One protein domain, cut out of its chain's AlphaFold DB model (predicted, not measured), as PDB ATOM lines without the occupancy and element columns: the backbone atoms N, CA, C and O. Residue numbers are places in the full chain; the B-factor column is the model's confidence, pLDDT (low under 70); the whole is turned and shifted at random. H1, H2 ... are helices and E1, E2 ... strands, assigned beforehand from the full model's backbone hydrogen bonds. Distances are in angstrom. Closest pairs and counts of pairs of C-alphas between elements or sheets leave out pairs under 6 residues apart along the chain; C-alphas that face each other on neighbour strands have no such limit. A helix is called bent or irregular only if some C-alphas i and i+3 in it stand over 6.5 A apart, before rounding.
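AT A GLANCE: This is residues 24 to 149 of the 156 residues of the protein "Transporter" of Cyanobacteria bacterium UBA11370 (UniProt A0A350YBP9). A three-stranded sheet, E1, E2 and E3, has the helices H3 and H4 over one face, and the long helix H2 packs on H3 on the side away from the sheet. H1 meets H2 at a corner near one end of H2. The printed part has 126 residues with four named helices and three named strands, in the order H1 H2 H3 E1 E2 H4 E3; the sheet is mixed, in the order E1, E2, E3, and the class is mixed, helices and strands. The whole is compact, with a radius of gyration of the C-alphas of 14.0 A and spans of 44 by 30 by 23 A.

HOW THE PARTS SIT: Residues 24 to 41 hold no named element. H1, residues 42 to 53, only grazes the sheet with its residues 44 to 49. It is close to but not clearly touching H2, residues 55 to 75; their closest C-alphas, of Asp 51 and Arg 57, are 6.5 A apart. H3, residues 85 to 99, is the hub, touching three helices. H1 and H3 only just touch, only at their ends, with 3 pairs of C-alphas within 8 A; the closest, Ala 52 and Ala 98, are 5.7 A apart. H2 and H3 form a helical hairpin and touch at a shallow tilt of 29 degrees, opposite ways, with the closest C-alphas, Leu 61 and Ser 94, 5.2 A apart. H3 lies over E1, residues 104 to 110, at a height over the sheet of 8.2 A. E1 and E2, residues 113 to 120, are an antiparallel hairpin, with N 106 and O 117 3.0 A apart, within hydrogen-bond range. E2 bends by 53 degrees at residue 117. H4, residues 123 to 134, touches H3 with its residues 129 to 133 alone; the closest C-alphas, Val 92 and Ala 133, are 5.4 A apart. H4 is only just irregular: C-alphas 127 and 130 are 7.0 A apart. E3, residues 141 to 148, is parallel to E2, with N 116 and O 143 2.9 A apart, within hydrogen-bond range. E2, H4 and E3 form a strand-helix-strand unit, two parallel neighbour strands with a helix between, its crossover right-handed. H3 and H4 lie on the same face, giving two layers, helices on one face of a sheet. Every O i to N i+4 pair is within range in H1, H2 and H3, and 5 of 8 in H4.

IN THESE COORDINATES: H1 begins at C-alpha 42, (-45.360, 36.818, 29.636). H2 is 30.3 A long and H3 20.9 A. E1, E2 and E3 are 20.6, 20.7 and 21.0 A long. E3 ends at C-alpha 148, (-45.259, 37.121, 15.116).

THE WHOLE: The C-alphas of Ala 42 and Glu 77 are the two farthest apart, 44.6 A. The printed part has no cut, and no link is long. The mean pLDDT of the printed part is 97.1, and no printed residue is under 70.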
ATOM      1  N   ARG A  24     -30.710  27.230  19.446       97.12
ATOM      2  CA  ARG A  24     -31.892  27.918  20.005       97.12
ATOM      3  C   ARG A  24     -31.545  29.208  20.748       97.12
ATOM      4  O   ARG A  24     -30.586  29.227  21.512       97.12
ATOM      5  N   THR A  25     -32.330  30.270  20.551       97.00
ATOM      6  CA  THR A  25     -32.129  31.582  21.213       97.00
ATOM      7  C   THR A  25     -32.652  31.625  22.646       97.00
ATOM      8  O   THR A  25     -32.329  32.549  23.384       97.00
ATOM      9  N   SER A  26     -33.469  30.647  23.037       95.81
ATOM     10  CA  SER A  26     -34.024  30.511  24.381       95.81
ATOM     11  C   SER A  26     -34.326  29.047  24.700       95.81
ATOM     12  O   SER A  26     -34.377  28.185  23.819       95.81
ATOM     13  N   THR A  27     -34.552  28.750  25.976       93.44
ATOM     14  CA  THR A  27     -34.884  27.396  26.448       93.44
ATOM     15  C   THR A  27     -36.284  26.943  26.027       93.44
ATOM     16  O   THR A  27     -36.486  25.747  25.813       93.44
ATOM     17  N   ASN A  28     -37.222  27.881  25.866       94.06
ATOM     18  CA  ASN A  28     -38.595  27.639  25.413       94.06
ATOM     19  C   ASN A  28     -38.769  27.711  23.880       94.06
ATOM     20  O   ASN A  28     -39.882  27.545  23.384       94.06
ATOM     21  N   ALA A  29     -37.699  27.955  23.115       95.62
ATOM     22  CA  ALA A  29     -37.756  27.896  21.657       95.62
ATOM     23  C   ALA A  29     -38.053  26.462  21.164       95.62
ATOM     24  O   ALA A  29     -37.614  25.493  21.805       95.62
ATOM     25  N   PRO A  30     -38.751  26.315  20.015       94.50
ATOM     26  CA  PRO A  30     -39.016  25.007  19.418       94.50
ATOM     27  C   PRO A  30     -37.728  24.238  19.135       94.50
ATOM     28  O   PRO A  30     -36.648  24.820  19.027       94.50
ATOM     29  N   VAL A  31     -37.839  22.918  19.015       92.62
ATOM     30  CA  VAL A  31     -36.675  22.039  18.852       92.62
ATOM     31  C   VAL A  31     -36.276  21.918  17.382       92.62
ATOM     32  O   VAL A  31     -35.112  21.661  17.101       92.62
ATOM     33  N   SER A  32     -37.210  22.151  16.455       93.56
ATOM     34  CA  SER A  32     -36.952  22.174  15.014       93.56
ATOM     35  C   SER A  32     -37.662  23.325  14.303       93.56
ATOM     36  O   SER A  32     -38.705  23.814  14.742       93.56
ATOM     37  N   THR A  33     -37.137  23.733  13.143       93.75
ATOM     38  CA  THR A  33     -37.765  24.747  12.274       93.75
ATOM     39  C   THR A  33     -39.106  24.305  11.672       93.75
ATOM     40  O   THR A  33     -39.805  25.113  11.055       93.75
ATOM     41  N   GLN A  34     -39.464  23.026  11.815       92.38
ATOM     42  CA  GLN A  34     -40.735  22.453  11.362       92.38
ATOM     43  C   GLN A  34     -41.839  22.521  12.424       92.38
ATOM     44  O   GLN A  34     -43.014  22.344  12.090       92.38
ATOM     45  N   ASP A  35     -41.479  22.778  13.682       92.81
ATOM     46  CA  ASP A  35     -42.442  22.862  14.770       92.81
ATOM     47  C   ASP A  35     -43.370  24.066  14.587       92.81
ATOM     48  O   ASP A  35     -43.022  25.094  14.003       92.81
ATOM     49  N   ASN A  36     -44.579  23.949  15.132       91.56
ATOM     50  CA  ASN A  36     -45.587  24.998  15.093       91.56
ATOM     51  C   ASN A  36     -45.702  25.653  16.478       91.56
ATOM     52  O   ASN A  36     -46.575  25.257  17.250       91.56
ATOM     53  N   PRO A  37     -44.850  26.636  16.816       90.88
ATOM     54  CA  PRO A  37     -44.783  27.173  18.167       90.88
ATOM     55  C   PRO A  37     -46.053  27.950  18.526       90.88
ATOM     56  O   PRO A  37     -46.696  28.579  17.666       90.88
ATOM     57  N   GLU A  38     -46.393  27.894  19.809       91.19
ATOM     58  CA  GLU A  38     -47.402  28.738  20.440       91.19
ATOM     59  C   GLU A  38     -46.790  30.066  20.902       91.19
ATOM     60  O   GLU A  38     -45.572  30.219  20.963       91.19
ATOM     61  N   ALA A  39     -47.644  31.039  21.222       94.38
ATOM     62  CA  ALA A  39     -47.189  32.280  21.837       94.38
ATOM     63  C   ALA A  39     -46.606  32.000  23.238       94.38
ATOM     64  O   ALA A  39     -47.251  31.271  24.006       94.38
ATOM     65  N   PRO A  40     -45.441  32.582  23.582       94.62
ATOM     66  CA  PRO A  40     -44.827  32.394  24.893       94.62
ATOM     67  C   PRO A  40     -45.666  33.050  25.994       94.62
ATOM     68  O   PRO A  40     -46.401  34.016  25.750       94.62
ATOM     69  N   GLU A  41     -45.525  32.554  27.219       96.12
ATOM     70  CA  GLU A  41     -46.082  33.230  28.393       96.12
ATOM     71  C   GLU A  41     -45.330  34.549  28.661       96.12
ATOM     72  O   GLU A  41     -44.155  34.693  28.304       96.12
ATOM     73  N   ALA A  42     -45.984  35.528  29.298       95.31
ATOM     74  CA  ALA A  42     -45.360  36.818  29.636       95.31
ATOM     75  C   ALA A  42     -44.042  36.664  30.410       95.31
ATOM     76  O   ALA A  42     -43.073  37.367  30.115       95.31
ATOM     77  N   GLU A  43     -43.993  35.718  31.349       95.38
ATOM     78  CA  GLU A  43     -42.794  35.438  32.136       95.38
ATOM     79  C   GLU A  43     -41.644  34.925  31.264       95.38
ATOM     80  O   GLU A  43     -40.523  35.412  31.375       95.38
ATOM     81  N   GLU A  44     -41.920  33.999  30.344       95.94
ATOM     82  CA  GLU A  44     -40.903  33.458  29.438       95.94
ATOM     83  C   GLU A  44     -40.363  34.542  28.501       95.94
ATOM     84  O   GLU A  44     -39.157  34.665  28.303       95.94
ATOM     85  N   ALA A  45     -41.242  35.385  27.951       96.19
ATOM     86  CA  ALA A  45     -40.824  36.500  27.106       96.19
ATOM     87  C   ALA A  45     -39.963  37.516  27.878       96.19
ATOM     88  O   ALA A  45     -39.018  38.082  27.315       96.19
ATOM     89  N   ARG A  46     -40.261  37.742  29.166       96.50
ATOM     90  CA  ARG A  46     -39.447  38.583  30.049       96.50
ATOM     91  C   ARG A  46     -38.077  37.957  30.304       96.50
ATOM     92  O   ARG A  46     -37.082  38.643  30.094       96.50
ATOM     93  N   GLN A  47     -38.019  36.679  30.669       97.12
ATOM     94  CA  GLN A  47     -36.763  35.959  30.907       97.12
ATOM     95  C   GLN A  47     -35.881  35.948  29.654       97.12
ATOM     96  O   GLN A  47     -34.730  36.366  29.706       97.12
ATOM     97  N   ASN A  48     -36.452  35.623  28.491       97.06
ATOM     98  CA  ASN A  48     -35.732  35.650  27.215       97.06
ATOM     99  C   ASN A  48     -35.172  37.044  26.889       97.06
ATOM    100  O   ASN A  48     -34.120  37.178  26.265       97.06
ATOM    101  N   LYS A  49     -35.885  38.110  27.270       97.56
ATOM    102  CA  LYS A  49     -35.406  39.486  27.108       97.56
ATOM    103  C   LYS A  49     -34.263  39.804  28.066       97.56
ATOM    104  O   LYS A  49     -33.299  40.439  27.644       97.56
ATOM    105  N   GLU A  50     -34.397  39.423  29.330       97.94
ATOM    106  CA  GLU A  50     -33.375  39.625  30.356       97.94
ATOM    107  C   GLU A  50     -32.083  38.904  29.960       97.94
ATOM    108  O   GLU A  50     -31.051  39.560  29.840       97.94
ATOM    109  N   ASP A  51     -32.166  37.629  29.586       97.00
ATOM    110  CA  ASP A  51     -31.026  36.842  29.110       97.00
ATOM    111  C   ASP A  51     -30.372  37.475  27.873       97.00
ATOM    112  O   ASP A  51     -29.167  37.723  27.854       97.00
ATOM    113  N   ALA A  52     -31.157  37.825  26.849       95.75
ATOM    114  CA  ALA A  52     -30.629  38.422  25.618       95.75
ATOM    115  C   ALA A  52     -29.954  39.794  25.830       95.75
ATOM    116  O   ALA A  52     -29.139  40.226  25.004       95.75
ATOM    117  N   THR A  53     -30.310  40.505  26.904       96.94
ATOM    118  CA  THR A  53     -29.772  41.837  27.228       96.94
ATOM    119  C   THR A  53     -28.716  41.823  28.332       96.94
ATOM    120  O   THR A  53     -28.026  42.832  28.497       96.94
ATOM    121  N   ASP A  54     -28.522  40.694  29.018       98.31
ATOM    122  CA  ASP A  54     -27.504  40.518  30.048       98.31
ATOM    123  C   ASP A  54     -26.079  40.672  29.491       98.31
ATOM    124  O   ASP A  54     -25.714  40.126  28.449       98.31
ATOM    125  N   GLU A  55     -25.224  41.409  30.202       98.06
ATOM    126  CA  GLU A  55     -23.875  41.730  29.730       98.06
ATOM    127  C   GLU A  55     -22.988  40.482  29.580       98.06
ATOM    128  O   GLU A  55     -22.195  40.389  28.635       98.06
ATOM    129  N   VAL A  56     -23.104  39.517  30.496       98.31
ATOM    130  CA  VAL A  56     -22.327  38.273  30.448       98.31
ATOM    131  C   VAL A  56     -22.788  37.442  29.264       98.31
ATOM    132  O   VAL A  56     -21.949  36.990  28.478       98.31
ATOM    133  N   ARG A  57     -24.104  37.324  29.070       97.69
ATOM    134  CA  ARG A  57     -24.659  36.640  27.906       97.69
ATOM    135  C   ARG A  57     -24.193  37.292  26.610       97.69
ATOM    136  O   ARG A  57     -23.668  36.605  25.739       97.69
ATOM    137  N   ARG A  58     -24.242  38.622  26.497       97.94
ATOM    138  CA  ARG A  58     -23.728  39.367  25.330       97.94
ATOM    139  C   ARG A  58     -22.256  39.096  25.041       97.94
ATOM    140  O   ARG A  58     -21.876  38.945  23.879       97.94
ATOM    141  N   LYS A  59     -21.417  39.049  26.078       98.31
ATOM    142  CA  LYS A  59     -19.994  38.706  25.933       98.31
ATOM    143  C   LYS A  59     -19.821  37.275  25.440       98.31
ATOM    144  O   LYS A  59     -18.977  37.058  24.576       98.31
ATOM    145  N   GLN A  60     -20.631  36.344  25.938       98.31
ATOM    146  CA  GLN A  60     -20.631  34.958  25.482       98.31
ATOM    147  C   GLN A  60     -21.010  34.862  23.998       98.31
ATOM    148  O   GLN A  60     -20.217  34.345  23.223       98.31
ATOM    149  N   LEU A  61     -22.129  35.464  23.578       98.00
ATOM    150  CA  LEU A  61     -22.564  35.491  22.171       98.00
ATOM    151  C   LEU A  61     -21.468  36.025  21.232       98.00
ATOM    152  O   LEU A  61     -21.185  35.446  20.187       98.00
ATOM    153  N   ASN A  62     -20.820  37.125  21.620       98.00
ATOM    154  CA  ASN A  62     -19.732  37.713  20.837       98.00
ATOM    155  C   ASN A  62     -18.469  36.835  20.827       98.00
ATOM    156  O   ASN A  62     -17.737  36.829  19.837       98.00
ATOM    157  N   SER A  63     -18.184  36.138  21.930       98.38
ATOM    158  CA  SER A  63     -17.065  35.199  22.022       98.38
ATOM    159  C   SER A  63     -17.294  33.979  21.133       98.38
ATOM    160  O   SER A  63     -16.361  33.563  20.451       98.38
ATOM    161  N   ASP A  64     -18.519  33.454  21.098       97.44
ATOM    162  CA  ASP A  64     -18.903  32.318  20.257       97.44
ATOM    163  C   ASP A  64     -18.722  32.662  18.771       97.44
ATOM    164  O   ASP A  64     -18.036  31.938  18.050       97.44
ATOM    165  N   ILE A  65     -19.238  33.819  18.328       98.12
ATOM    166  CA  ILE A  65     -19.066  34.291  16.942       98.12
ATOM    167  C   ILE A  65     -17.582  34.436  16.595       98.12
ATOM    168  O   ILE A  65     -17.135  33.977  15.546       98.12
ATOM    169  N   ARG A  66     -16.792  35.053  17.481       98.12
ATOM    170  CA  ARG A  66     -15.354  35.224  17.245       98.12
ATOM    171  C   ARG A  66     -14.646  33.881  17.107       98.12
ATOM    172  O   ARG A  66     -13.848  33.719  16.191       98.12
ATOM    173  N   ALA A  67     -14.930  32.937  18.000       98.19
ATOM    174  CA  ALA A  67     -14.304  31.623  17.977       98.19
ATOM    175  C   ALA A  67     -14.636  30.867  16.682       98.19
ATOM    176  O   ALA A  67     -13.764  30.219  16.110       98.19
ATOM    177  N   ASN A  68     -15.877  30.960  16.200       97.75
ATOM    178  CA  ASN A  68     -16.294  30.318  14.956       97.75
ATOM    179  C   ASN A  68     -15.616  30.957  13.724       97.75
ATOM    180  O   ASN A  68     -15.094  30.234  12.875       97.75
ATOM    181  N   GLU A  69     -15.496  32.288  13.672       97.81
ATOM    182  CA  GLU A  69     -14.734  32.981  12.621       97.81
ATOM    183  C   GLU A  69     -13.232  32.655  12.672       97.81
ATOM    184  O   GLU A  69     -12.608  32.447  11.633       97.81
ATOM    185  N   GLU A  70     -12.633  32.565  13.864       98.06
ATOM    186  CA  GLU A  70     -11.236  32.146  14.031       98.06
ATOM    187  C   GLU A  70     -11.014  30.714  13.528       98.06
ATOM    188  O   GLU A  70     -10.032  30.461  12.826       98.06
ATOM    189  N   ARG A  71     -11.947  29.790  13.804       97.25
ATOM    190  CA  ARG A  71     -11.908  28.437  13.229       97.25
ATOM    191  C   ARG A  71     -12.016  28.472  11.708       97.25
ATOM    192  O   ARG A  71     -11.218  27.817  11.042       97.25
ATOM    193  N   ASN A  72     -12.935  29.258  11.148       97.69
ATOM    194  CA  ASN A  72     -13.060  29.392   9.697       97.69
ATOM    195  C   ASN A  72     -11.779  29.955   9.059       97.69
ATOM    196  O   ASN A  72     -11.328  29.467   8.026       97.69
ATOM    197  N   ASN A  73     -11.138  30.934   9.698       97.62
ATOM    198  CA  ASN A  73      -9.860  31.475   9.239       97.62
ATOM    199  C   ASN A  73      -8.736  30.428   9.280       97.62
ATOM    200  O   ASN A  73      -7.907  30.393   8.374       97.62
ATOM    201  N   ALA A  74      -8.706  29.577  10.309       97.94
ATOM    202  CA  ALA A  74      -7.664  28.568  10.485       97.94
ATOM    203  C   ALA A  74      -7.816  27.351   9.559       97.94
ATOM    204  O   ALA A  74      -6.810  26.810   9.104       97.94
ATOM    205  N   PHE A  75      -9.050  26.909   9.299       96.50
ATOM    206  CA  PHE A  75      -9.321  25.635   8.620       96.50
ATOM    207  C   PHE A  75      -9.930  25.778   7.220       96.50
ATOM    208  O   PHE A  75      -9.904  24.814   6.462       96.50
ATOM    209  N   ASN A  76     -10.439  26.959   6.867       96.56
ATOM    210  CA  ASN A  76     -11.075  27.251   5.578       96.56
ATOM    211  C   ASN A  76     -10.612  28.608   5.004       96.56
ATOM    212  O   ASN A  76     -11.318  29.259   4.238       96.56
ATOM    213  N   GLU A  77      -9.441  29.095   5.434       97.12
ATOM    214  CA  GLU A  77      -8.805  30.330   4.936       97.12
ATOM    215  C   GLU A  77      -9.716  31.578   4.974       97.12
ATOM    216  O   GLU A  77      -9.520  32.549   4.244       97.12
ATOM    217  N   GLY A  78     -10.737  31.566   5.836       95.50
ATOM    218  CA  GLY A  78     -11.708  32.649   5.958       95.50
ATOM    219  C   GLY A  78     -12.748  32.706   4.831       95.50
ATOM    220  O   GLY A  78     -13.480  33.704   4.763       95.50
ATOM    221  N   SER A  79     -12.829  31.669   3.986       96.81
ATOM    222  CA  SER A  79     -13.768  31.552   2.865       96.81
ATOM    223  C   SER A  79     -15.229  31.636   3.321       96.81
ATOM    224  O   SER A  79     -15.575  31.359   4.472       96.81
ATOM    225  N   ALA A  80     -16.091  32.074   2.402       96.12
ATOM    226  CA  ALA A  80     -17.541  32.046   2.565       96.12
ATOM    227  C   ALA A  80     -18.172  30.757   2.010       96.12
ATOM    228  O   ALA A  80     -19.324  30.480   2.319       96.12
ATOM    229  N   THR A  81     -17.449  29.989   1.197       94.94
ATOM    230  CA  THR A  81     -17.902  28.683   0.696       94.94
ATOM    231  C   THR A  81     -17.447  27.573   1.633       94.94
ATOM    232  O   THR A  81     -16.479  27.760   2.375       94.94
ATOM    233  N   ASP A  82     -18.147  26.436   1.593       92.81
ATOM    234  CA  ASP A  82     -17.783  25.211   2.324       92.81
ATOM    235  C   ASP A  82     -17.561  25.450   3.827       92.81
ATOM    236  O   ASP A  82     -16.702  24.845   4.472       92.81
ATOM    237  N   ARG A  83     -18.319  26.400   4.385       95.75
ATOM    238  CA  ARG A  83     -18.318  26.676   5.815       95.75
ATOM    239  C   ARG A  83     -19.127  25.613   6.537       95.75
ATOM    240  O   ARG A  83     -20.177  25.206   6.066       95.75
ATOM    241  N   ASP A  84     -18.633  25.233   7.708       95.81
ATOM    242  CA  ASP A  84     -19.315  24.335   8.635       95.81
ATOM    243  C   ASP A  84     -20.705  24.883   9.005       95.81
ATOM    244  O   ASP A  84     -20.816  25.983   9.563       95.81
ATOM    245  N   ASP A  85     -21.751  24.129   8.670       96.69
ATOM    246  CA  ASP A  85     -23.140  24.558   8.833       96.69
ATOM    247  C   ASP A  85     -23.510  24.764  10.306       96.69
ATOM    248  O   ASP A  85     -24.162  25.755  10.636       96.69
ATOM    249  N   ASP A  86     -23.006  23.929  11.218       96.38
ATOM    250  CA  ASP A  86     -23.226  24.095  12.660       96.38
ATOM    251  C   ASP A  86     -22.646  25.425  13.162       96.38
ATOM    252  O   ASP A  86     -23.261  26.150  13.956       96.38
ATOM    253  N   SER A  87     -21.469  25.803  12.656       97.25
ATOM    254  CA  SER A  87     -20.858  27.099  12.939       97.25
ATOM    255  C   SER A  87     -21.698  28.255  12.385       97.25
ATOM    256  O   SER A  87     -21.884  29.239  13.109       97.25
ATOM    257  N   ILE A  88     -22.251  28.136  11.168       98.19
ATOM    258  CA  ILE A  88     -23.185  29.124  10.592       98.19
ATOM    259  C   ILE A  88     -24.444  29.238  11.461       98.19
ATOM    260  O   ILE A  88     -24.811  30.341  11.872       98.19
ATOM    261  N   ALA A  89     -25.100  28.118  11.776       98.19
ATOM    262  CA  ALA A  89     -26.323  28.089  12.572       98.19
ATOM    263  C   ALA A  89     -26.100  28.716  13.956       98.19
ATOM    264  O   ALA A  89     -26.901  29.538  14.412       98.19
ATOM    265  N   SER A  90     -24.976  28.399  14.603       98.00
ATOM    266  CA  SER A  90     -24.601  28.945  15.911       98.00
ATOM    267  C   SER A  90     -24.297  30.451  15.873       98.00
ATOM    268  O   SER A  90     -24.732  31.196  16.760       98.00
ATOM    269  N   GLU A  91     -23.600  30.932  14.839       98.56
ATOM    270  CA  GLU A  91     -23.338  32.363  14.628       98.56
ATOM    271  C   GLU A  91     -24.636  33.137  14.368       98.56
ATOM    272  O   GLU A  91     -24.876  34.171  15.001       98.56
ATOM    273  N   VAL A  92     -25.514  32.614  13.506       98.75
ATOM    274  CA  VAL A  92     -26.824  33.218  13.227       98.75
ATOM    275  C   VAL A  92     -27.691  33.231  14.482       98.75
ATOM    276  O   VAL A  92     -28.224  34.284  14.826       98.75
ATOM    277  N   ARG A  93     -27.786  32.122  15.227       98.50
ATOM    278  CA  ARG A  93     -28.489  32.077  16.521       98.50
ATOM    279  C   ARG A  93     -27.980  33.165  17.461       98.50
ATOM    280  O   ARG A  93     -28.780  33.921  18.008       98.50
ATOM    281  N   SER A  94     -26.661  33.290  17.601       98.62
ATOM    282  CA  SER A  94     -26.036  34.309  18.452       98.62
ATOM    283  C   SER A  94     -26.392  35.727  18.008       98.62
ATOM    284  O   SER A  94     -26.701  36.593  18.829       98.62
ATOM    285  N   LYS A  95     -26.377  35.968  16.693       98.56
ATOM    286  CA  LYS A  95     -26.720  37.255  16.092       98.56
ATOM    287  C   LYS A  95     -28.187  37.614  16.304       98.56
ATOM    288  O   LYS A  95     -28.475  38.758  16.658       98.56
ATOM    289  N   LEU A  96     -29.096  36.664  16.095       98.75
ATOM    290  CA  LEU A  96     -30.532  36.862  16.274       98.75
ATOM    291  C   LEU A  96     -30.862  37.119  17.745       98.75
ATOM    292  O   LEU A  96     -31.489  38.129  18.039       98.75
ATOM    293  N   GLU A  97     -30.357  36.299  18.667       98.56
ATOM    294  CA  GLU A  97     -30.567  36.473  20.111       98.56
ATOM    295  C   GLU A  97     -30.106  37.857  20.591       98.56
ATOM    296  O   GLU A  97     -30.836  38.571  21.274       98.56
ATOM    297  N   ALA A  98     -28.933  38.302  20.136       98.06
ATOM    298  CA  ALA A  98     -28.409  39.624  20.452       98.06
ATOM    299  C   ALA A  98     -29.263  40.785  19.893       98.06
ATOM    300  O   ALA A  98     -29.195  41.907  20.393       98.06
ATOM    301  N   ASN A  99     -30.022  40.595  18.819       98.50
ATOM    302  CA  ASN A  99     -30.674  41.713  18.124       98.50
ATOM    303  C   ASN A  99     -32.201  41.687  18.194       98.50
ATOM    304  O   ASN A  99     -32.830  42.716  17.921       98.50
ATOM    305  N   LEU A 100     -32.771  40.547  18.583       98.31
ATOM    306  CA  LEU A 100     -34.196  40.255  18.663       98.31
ATOM    307  C   LEU A 100     -34.528  39.789  20.093       98.31
ATOM    308  O   LEU A 100     -34.762  38.603  20.335       98.31
ATOM    309  N   PRO A 101     -34.488  40.700  21.081       96.31
ATOM    310  CA  PRO A 101     -34.741  40.336  22.468       96.31
ATOM    311  C   PRO A 101     -36.183  39.845  22.653       96.31
ATOM    312  O   PRO A 101     -37.101  40.345  21.996       96.31
ATOM    313  N   ALA A 102     -36.373  38.915  23.594       97.19
ATOM    314  CA  ALA A 102     -37.620  38.174  23.826       97.19
ATOM    315  C   ALA A 102     -38.012  37.176  22.716       97.19
ATOM    316  O   ALA A 102     -39.117  36.637  22.747       97.19
ATOM    317  N   SER A 103     -37.146  36.933  21.731       97.75
ATOM    318  CA  SER A 103     -37.409  35.941  20.688       97.75
ATOM    319  C   SER A 103     -37.182  34.510  21.188       97.75
ATOM    320  O   SER A 103     -36.319  34.254  22.028       97.75
ATOM    321  N   ALA A 104     -37.966  33.575  20.653       98.06
ATOM    322  CA  ALA A 104     -37.836  32.143  20.905       98.06
ATOM    323  C   ALA A 104     -37.678  31.441  19.555       98.06
ATOM    324  O   ALA A 104     -38.653  30.998  18.945       98.06
ATOM    325  N   LEU A 105     -36.447  31.450  19.046       98.50
ATOM    326  CA  LEU A 105     -36.095  31.030  17.696       98.50
ATOM    327  C   LEU A 105     -35.196  29.802  17.719       98.50
ATOM    328  O   LEU A 105     -34.357  29.639  18.604       98.50
ATOM    329  N   VAL A 106     -35.355  28.979  16.692       98.12
ATOM    330  CA  VAL A 106     -34.473  27.861  16.367       98.12
ATOM    331  C   VAL A 106     -33.870  28.095  14.993       98.12
ATOM    332  O   VAL A 106     -34.557  28.560  14.078       98.12
ATOM    333  N   VAL A 107     -32.584  27.800  14.869       98.31
ATOM    334  CA  VAL A 107     -31.802  27.972  13.652       98.31
ATOM    335  C   VAL A 107     -31.207  26.629  13.256       98.31
ATOM    336  O   VAL A 107     -30.553  25.969  14.062       98.31
ATOM    337  N   GLU A 108     -31.435  26.259  12.004       97.75
ATOM    338  CA  GLU A 108     -30.826  25.116  11.322       97.75
ATOM    339  C   GLU A 108     -30.112  25.659  10.076       97.75
ATOM    340  O   GLU A 108     -30.584  26.625   9.466       97.75
ATOM    341  N   ALA A 109     -28.979  25.075   9.697       97.19
ATOM    342  CA  ALA A 109     -28.269  25.414   8.469       97.19
ATOM    343  C   ALA A 109     -27.908  24.132   7.720       97.19
ATOM    344  O   ALA A 109     -27.619  23.123   8.352       97.19
ATOM    345  N   GLU A 110     -27.967  24.189   6.395       96.69
ATOM    346  CA  GLU A 110     -27.565  23.105   5.498       96.69
ATOM    347  C   GLU A 110     -27.039  23.736   4.205       96.69
ATOM    348  O   GLU A 110     -27.752  24.523   3.567       96.69
ATOM    349  N   ASP A 111     -25.801  23.430   3.830       96.25
ATOM    350  CA  ASP A 111     -25.112  23.958   2.652       96.25
ATOM    351  C   ASP A 111     -25.196  25.498   2.554       96.25
ATOM    352  O   ASP A 111     -25.469  26.082   1.499       96.25
ATOM    353  N   GLY A 112     -25.028  26.195   3.685       96.62
ATOM    354  CA  GLY A 112     -25.162  27.655   3.779       96.62
ATOM    355  C   GLY A 112     -26.588  28.202   3.592       96.62
ATOM    356  O   GLY A 112     -26.785  29.422   3.556       96.62
ATOM    357  N   THR A 113     -27.604  27.343   3.488       98.19
ATOM    358  CA  THR A 113     -29.018  27.730   3.553       98.19
ATOM    359  C   THR A 113     -29.500  27.672   4.993       98.19
ATOM    360  O   THR A 113     -29.601  26.606   5.592       98.19
ATOM    361  N   VAL A 114     -29.867  28.824   5.545       98.50
ATOM    362  CA  VAL A 114     -30.333  28.942   6.927       98.50
ATOM    363  C   VAL A 114     -31.850  28.848   6.981       98.50
ATOM    364  O   VAL A 114     -32.548  29.583   6.289       98.50
ATOM    365  N   SER A 115     -32.384  27.999   7.850       98.44
ATOM    366  CA  SER A 115     -33.805  27.963   8.194       98.44
ATOM    367  C   SER A 115     -34.006  28.482   9.613       98.44
ATOM    368  O   SER A 115     -33.363  28.018  10.549       98.44
ATOM    369  N   VAL A 116     -34.912  29.446   9.778       98.62
ATOM    370  CA  VAL A 116     -35.257  30.031  11.081       98.62
ATOM    371  C   VAL A 116     -36.719  29.731  11.384       98.62
ATOM    372  O   VAL A 116     -37.599  30.122  10.618       98.62
ATOM    373  N   GLY A 117     -36.983  29.051  12.494       98.25
ATOM    374  CA  GLY A 117     -38.326  28.795  13.020       98.25
ATOM    375  C   GLY A 117     -38.517  29.442  14.388       98.25
ATOM    376  O   GLY A 117     -37.557  29.936  14.976       98.25
ATOM    377  N   GLY A 118     -39.745  29.446  14.908       98.19
ATOM    378  CA  GLY A 118     -40.027  29.983  16.243       98.19
ATOM    379  C   GLY A 118     -40.961  31.187  16.258       98.19
ATOM    380  O   GLY A 118     -41.807  31.358  15.374       98.19
ATOM    381  N   THR A 119     -40.811  32.019  17.286       98.44
ATOM    382  CA  THR A 119     -41.639  33.209  17.503       98.44
ATOM    383  C   THR A 119     -40.824  34.459  17.791       98.44
ATOM    384  O   THR A 119     -39.806  34.418  18.483       98.44
ATOM    385  N   VAL A 120     -41.350  35.596  17.343       98.62
ATOM    386  CA  VAL A 120     -40.904  36.939  17.731       98.62
ATOM    387  C   VAL A 120     -42.089  37.769  18.228       98.62
ATOM    388  O   VAL A 120     -43.208  37.574  17.751       98.62
ATOM    389  N   PRO A 121     -41.883  38.726  19.145       97.69
ATOM    390  CA  PRO A 121     -42.977  39.504  19.720       97.69
ATOM    391  C   PRO A 121     -43.583  40.533  18.754       97.69
ATOM    392  O   PRO A 121     -44.730  40.930  18.939       97.69
ATOM    393  N   THR A 122     -42.831  41.006  17.752       98.31
ATOM    394  CA  THR A 122     -43.262  42.106  16.871       98.31
ATOM    395  C   THR A 122     -42.925  41.852  15.405       98.31
ATOM    396  O   THR A 122     -41.978  41.133  15.082       98.31
ATOM    397  N   GLN A 123     -43.679  42.503  14.513       98.38
ATOM    398  CA  GLN A 123     -43.407  42.488  13.074       98.38
ATOM    399  C   GLN A 123     -42.035  43.094  12.746       98.38
ATOM    400  O   GLN A 123     -41.304  42.548  11.935       98.38
ATOM    401  N   GLU A 124     -41.631  44.158  13.445       98.25
ATOM    402  CA  GLU A 124     -40.307  44.763  13.264       98.25
ATOM    403  C   GLU A 124     -39.174  43.764  13.540       98.25
ATOM    404  O   GLU A 124     -38.180  43.727  12.818       98.25
ATOM    405  N   GLN A 125     -39.312  42.928  14.577       98.56
ATOM    406  CA  GLN A 125     -38.328  41.882  14.836       98.56
ATOM    407  C   GLN A 125     -38.329  40.822  13.732       98.56
ATOM    408  O   GLN A 125     -37.251  40.407  13.316       98.56
ATOM    409  N   TYR A 126     -39.506  40.428  13.236       98.69
ATOM    410  CA  TYR A 126     -39.634  39.486  12.123       98.69
ATOM    411  C   TYR A 126     -38.903  39.985  10.871       98.69
ATOM    412  O   TYR A 126     -38.076  39.269  10.307       98.69
ATOM    413  N   ASP A 127     -39.138  41.241  10.490       98.56
ATOM    414  CA  ASP A 127     -38.582  41.843   9.272       98.56
ATOM    415  C   ASP A 127     -37.044  41.941   9.314       98.56
ATOM    416  O   ASP A 127     -36.371  41.981   8.282       98.56
ATOM    417  N   ARG A 128     -36.459  41.944  10.517       98.69
ATOM    418  CA  ARG A 128     -35.007  42.005  10.724       98.69
ATOM    419  C   ARG A 128     -34.314  40.642  10.643       98.69
ATOM    420  O   ARG A 128     -33.095  40.633  10.487       98.69
ATOM    421  N   ILE A 129     -35.036  39.519  10.728       98.75
ATOM    422  CA  ILE A 129     -34.444  38.167  10.794       98.75
ATOM    423  C   ILE A 129     -33.548  37.895   9.588       98.75
ATOM    424  O   ILE A 129     -32.380  37.552   9.755       98.75
ATOM    425  N   GLU A 130     -34.081  38.074   8.379       98.56
ATOM    426  CA  GLU A 130     -33.344  37.779   7.147       98.56
ATOM    427  C   GLU A 130     -32.093  38.653   7.021       98.56
ATOM    428  O   GLU A 130     -31.015  38.155   6.699       98.56
ATOM    429  N   THR A 131     -32.226  39.949   7.321       98.56
ATOM    430  CA  THR A 131     -31.108  40.898   7.246       98.56
ATOM    431  C   THR A 131     -30.003  40.511   8.225       98.56
ATOM    432  O   THR A 131     -28.849  40.403   7.827       98.56
ATOM    433  N   LEU A 132     -30.357  40.241   9.485       98.69
ATOM    434  CA  LEU A 132     -29.397  39.858  10.520       98.69
ATOM    435  C   LEU A 132     -28.715  38.521  10.216       98.69
ATOM    436  O   LEU A 132     -27.515  38.397  10.440       98.69
ATOM    437  N   ALA A 133     -29.456  37.536   9.702       98.62
ATOM    438  CA  ALA A 133     -28.890  36.249   9.312       98.62
ATOM    439  C   ALA A 133     -27.872  36.408   8.171       98.62
ATOM    440  O   ALA A 133     -26.783  35.852   8.243       98.62
ATOM    441  N   LYS A 134     -28.173  37.234   7.160       98.50
ATOM    442  CA  LYS A 134     -27.274  37.501   6.022       98.50
ATOM    443  C   LYS A 134     -26.004  38.282   6.376       98.50
ATOM    444  O   LYS A 134     -25.093  38.347   5.557       98.50
ATOM    445  N   GLU A 135     -25.916  38.870   7.568       98.25
ATOM    446  CA  GLU A 135     -24.665  39.469   8.054       98.25
ATOM    447  C   GLU A 135     -23.621  38.413   8.452       98.25
ATOM    448  O   GLU A 135     -22.447  38.749   8.617       98.25
ATOM    449  N   ILE A 136     -24.029  37.150   8.613       98.44
ATOM    450  CA  ILE A 136     -23.128  36.040   8.912       98.44
ATOM    451  C   ILE A 136     -22.498  35.508   7.623       98.44
ATOM    452  O   ILE A 136     -23.178  35.196   6.643       98.44
ATOM    453  N   LYS A 137     -21.165  35.402   7.617       97.69
ATOM    454  CA  LYS A 137     -20.413  34.924   6.455       97.69
ATOM    455  C   LYS A 137     -20.735  33.449   6.204       97.69
ATOM    456  O   LYS A 137     -20.622  32.628   7.104       97.69
ATOM    457  N   GLY A 138     -21.045  33.114   4.954       97.50
ATOM    458  CA  GLY A 138     -21.417  31.758   4.533       97.50
ATOM    459  C   GLY A 138     -22.922  31.531   4.418       97.50
ATOM    460  O   GLY A 138     -23.337  30.539   3.830       97.50
ATOM    461  N   VAL A 139     -23.744  32.479   4.880       98.50
ATOM    462  CA  VAL A 139     -25.188  32.453   4.627       98.50
ATOM    463  C   VAL A 139     -25.464  32.823   3.170       98.50
ATOM    464  O   VAL A 139     -25.219  33.949   2.737       98.50
ATOM    465  N   GLN A 140     -26.000  31.869   2.415       97.81
ATOM    466  CA  GLN A 140     -26.338  32.004   0.996       97.81
ATOM    467  C   GLN A 140     -27.829  32.292   0.797       97.81
ATOM    468  O   GLN A 140     -28.214  33.120  -0.031       97.81
ATOM    469  N   ALA A 141     -28.676  31.632   1.587       98.31
ATOM    470  CA  ALA A 141     -30.125  31.776   1.554       98.31
ATOM    471  C   ALA A 141     -30.704  31.711   2.971       98.31
ATOM    472  O   ALA A 141     -30.097  31.139   3.874       98.31
ATOM    473  N   VAL A 142     -31.883  32.307   3.161       98.62
ATOM    474  CA  VAL A 142     -32.585  32.306   4.448       98.62
ATOM    475  C   VAL A 142     -34.055  31.958   4.232       98.62
ATOM    476  O   VAL A 142     -34.755  32.639   3.487       98.62
ATOM    477  N   ASN A 143     -34.525  30.921   4.917       98.31
ATOM    478  CA  ASN A 143     -35.917  30.495   4.969       98.31
ATOM    479  C   ASN A 143     -36.511  30.890   6.323       98.31
ATOM    480  O   ASN A 143     -36.176  30.303   7.352       98.31
ATOM    481  N   VAL A 144     -37.421  31.864   6.333       98.19
ATOM    482  CA  VAL A 144     -38.060  32.343   7.566       98.19
ATOM    483  C   VAL A 144     -39.421  31.665   7.745       98.19
ATOM    484  O   VAL A 144     -40.364  31.928   7.005       98.19
ATOM    485  N   LYS A 145     -39.521  30.791   8.748       97.31
ATOM    486  CA  LYS A 145     -40.733  30.083   9.198       97.31
ATOM    487  C   LYS A 145     -41.122  30.536  10.610       97.31
ATOM    488  O   LYS A 145     -41.387  29.730  11.500       97.31
ATOM    489  N   VAL A 146     -41.093  31.844  10.836       98.12
ATOM    490  CA  VAL A 146     -41.300  32.455  12.155       98.12
ATOM    491  C   VAL A 146     -42.704  33.037  12.256       98.12
ATOM    492  O   VAL A 146     -43.246  33.555  11.282       98.12
ATOM    493  N   LYS A 147     -43.303  32.980  13.444       98.00
ATOM    494  CA  LYS A 147     -44.569  33.661  13.729       98.00
ATOM    495  C   LYS A 147     -44.346  34.930  14.538       98.00
ATOM    496  O   LYS A 147     -43.566  34.942  15.489       98.00
ATOM    497  N   VAL A 148     -45.110  35.970  14.222       98.19
ATOM    498  CA  VAL A 148     -45.259  37.121  15.116       98.19
ATOM    499  C   VAL A 148     -46.274  36.752  16.195       98.19
ATOM    500  O   VAL A 148     -47.464  36.618  15.915       98.19
ATOM    501  N   ALA A 149     -45.791  36.545  17.416       97.06
ATOM    502  CA  ALA A 149     -46.571  36.097  18.560       97.06
ATOM    503  C   ALA A 149     -46.178  36.911  19.806       97.06
ATOM    504  O   ALA A 149     -45.199  36.581  20.480       97.06
TER     505      ALA A 149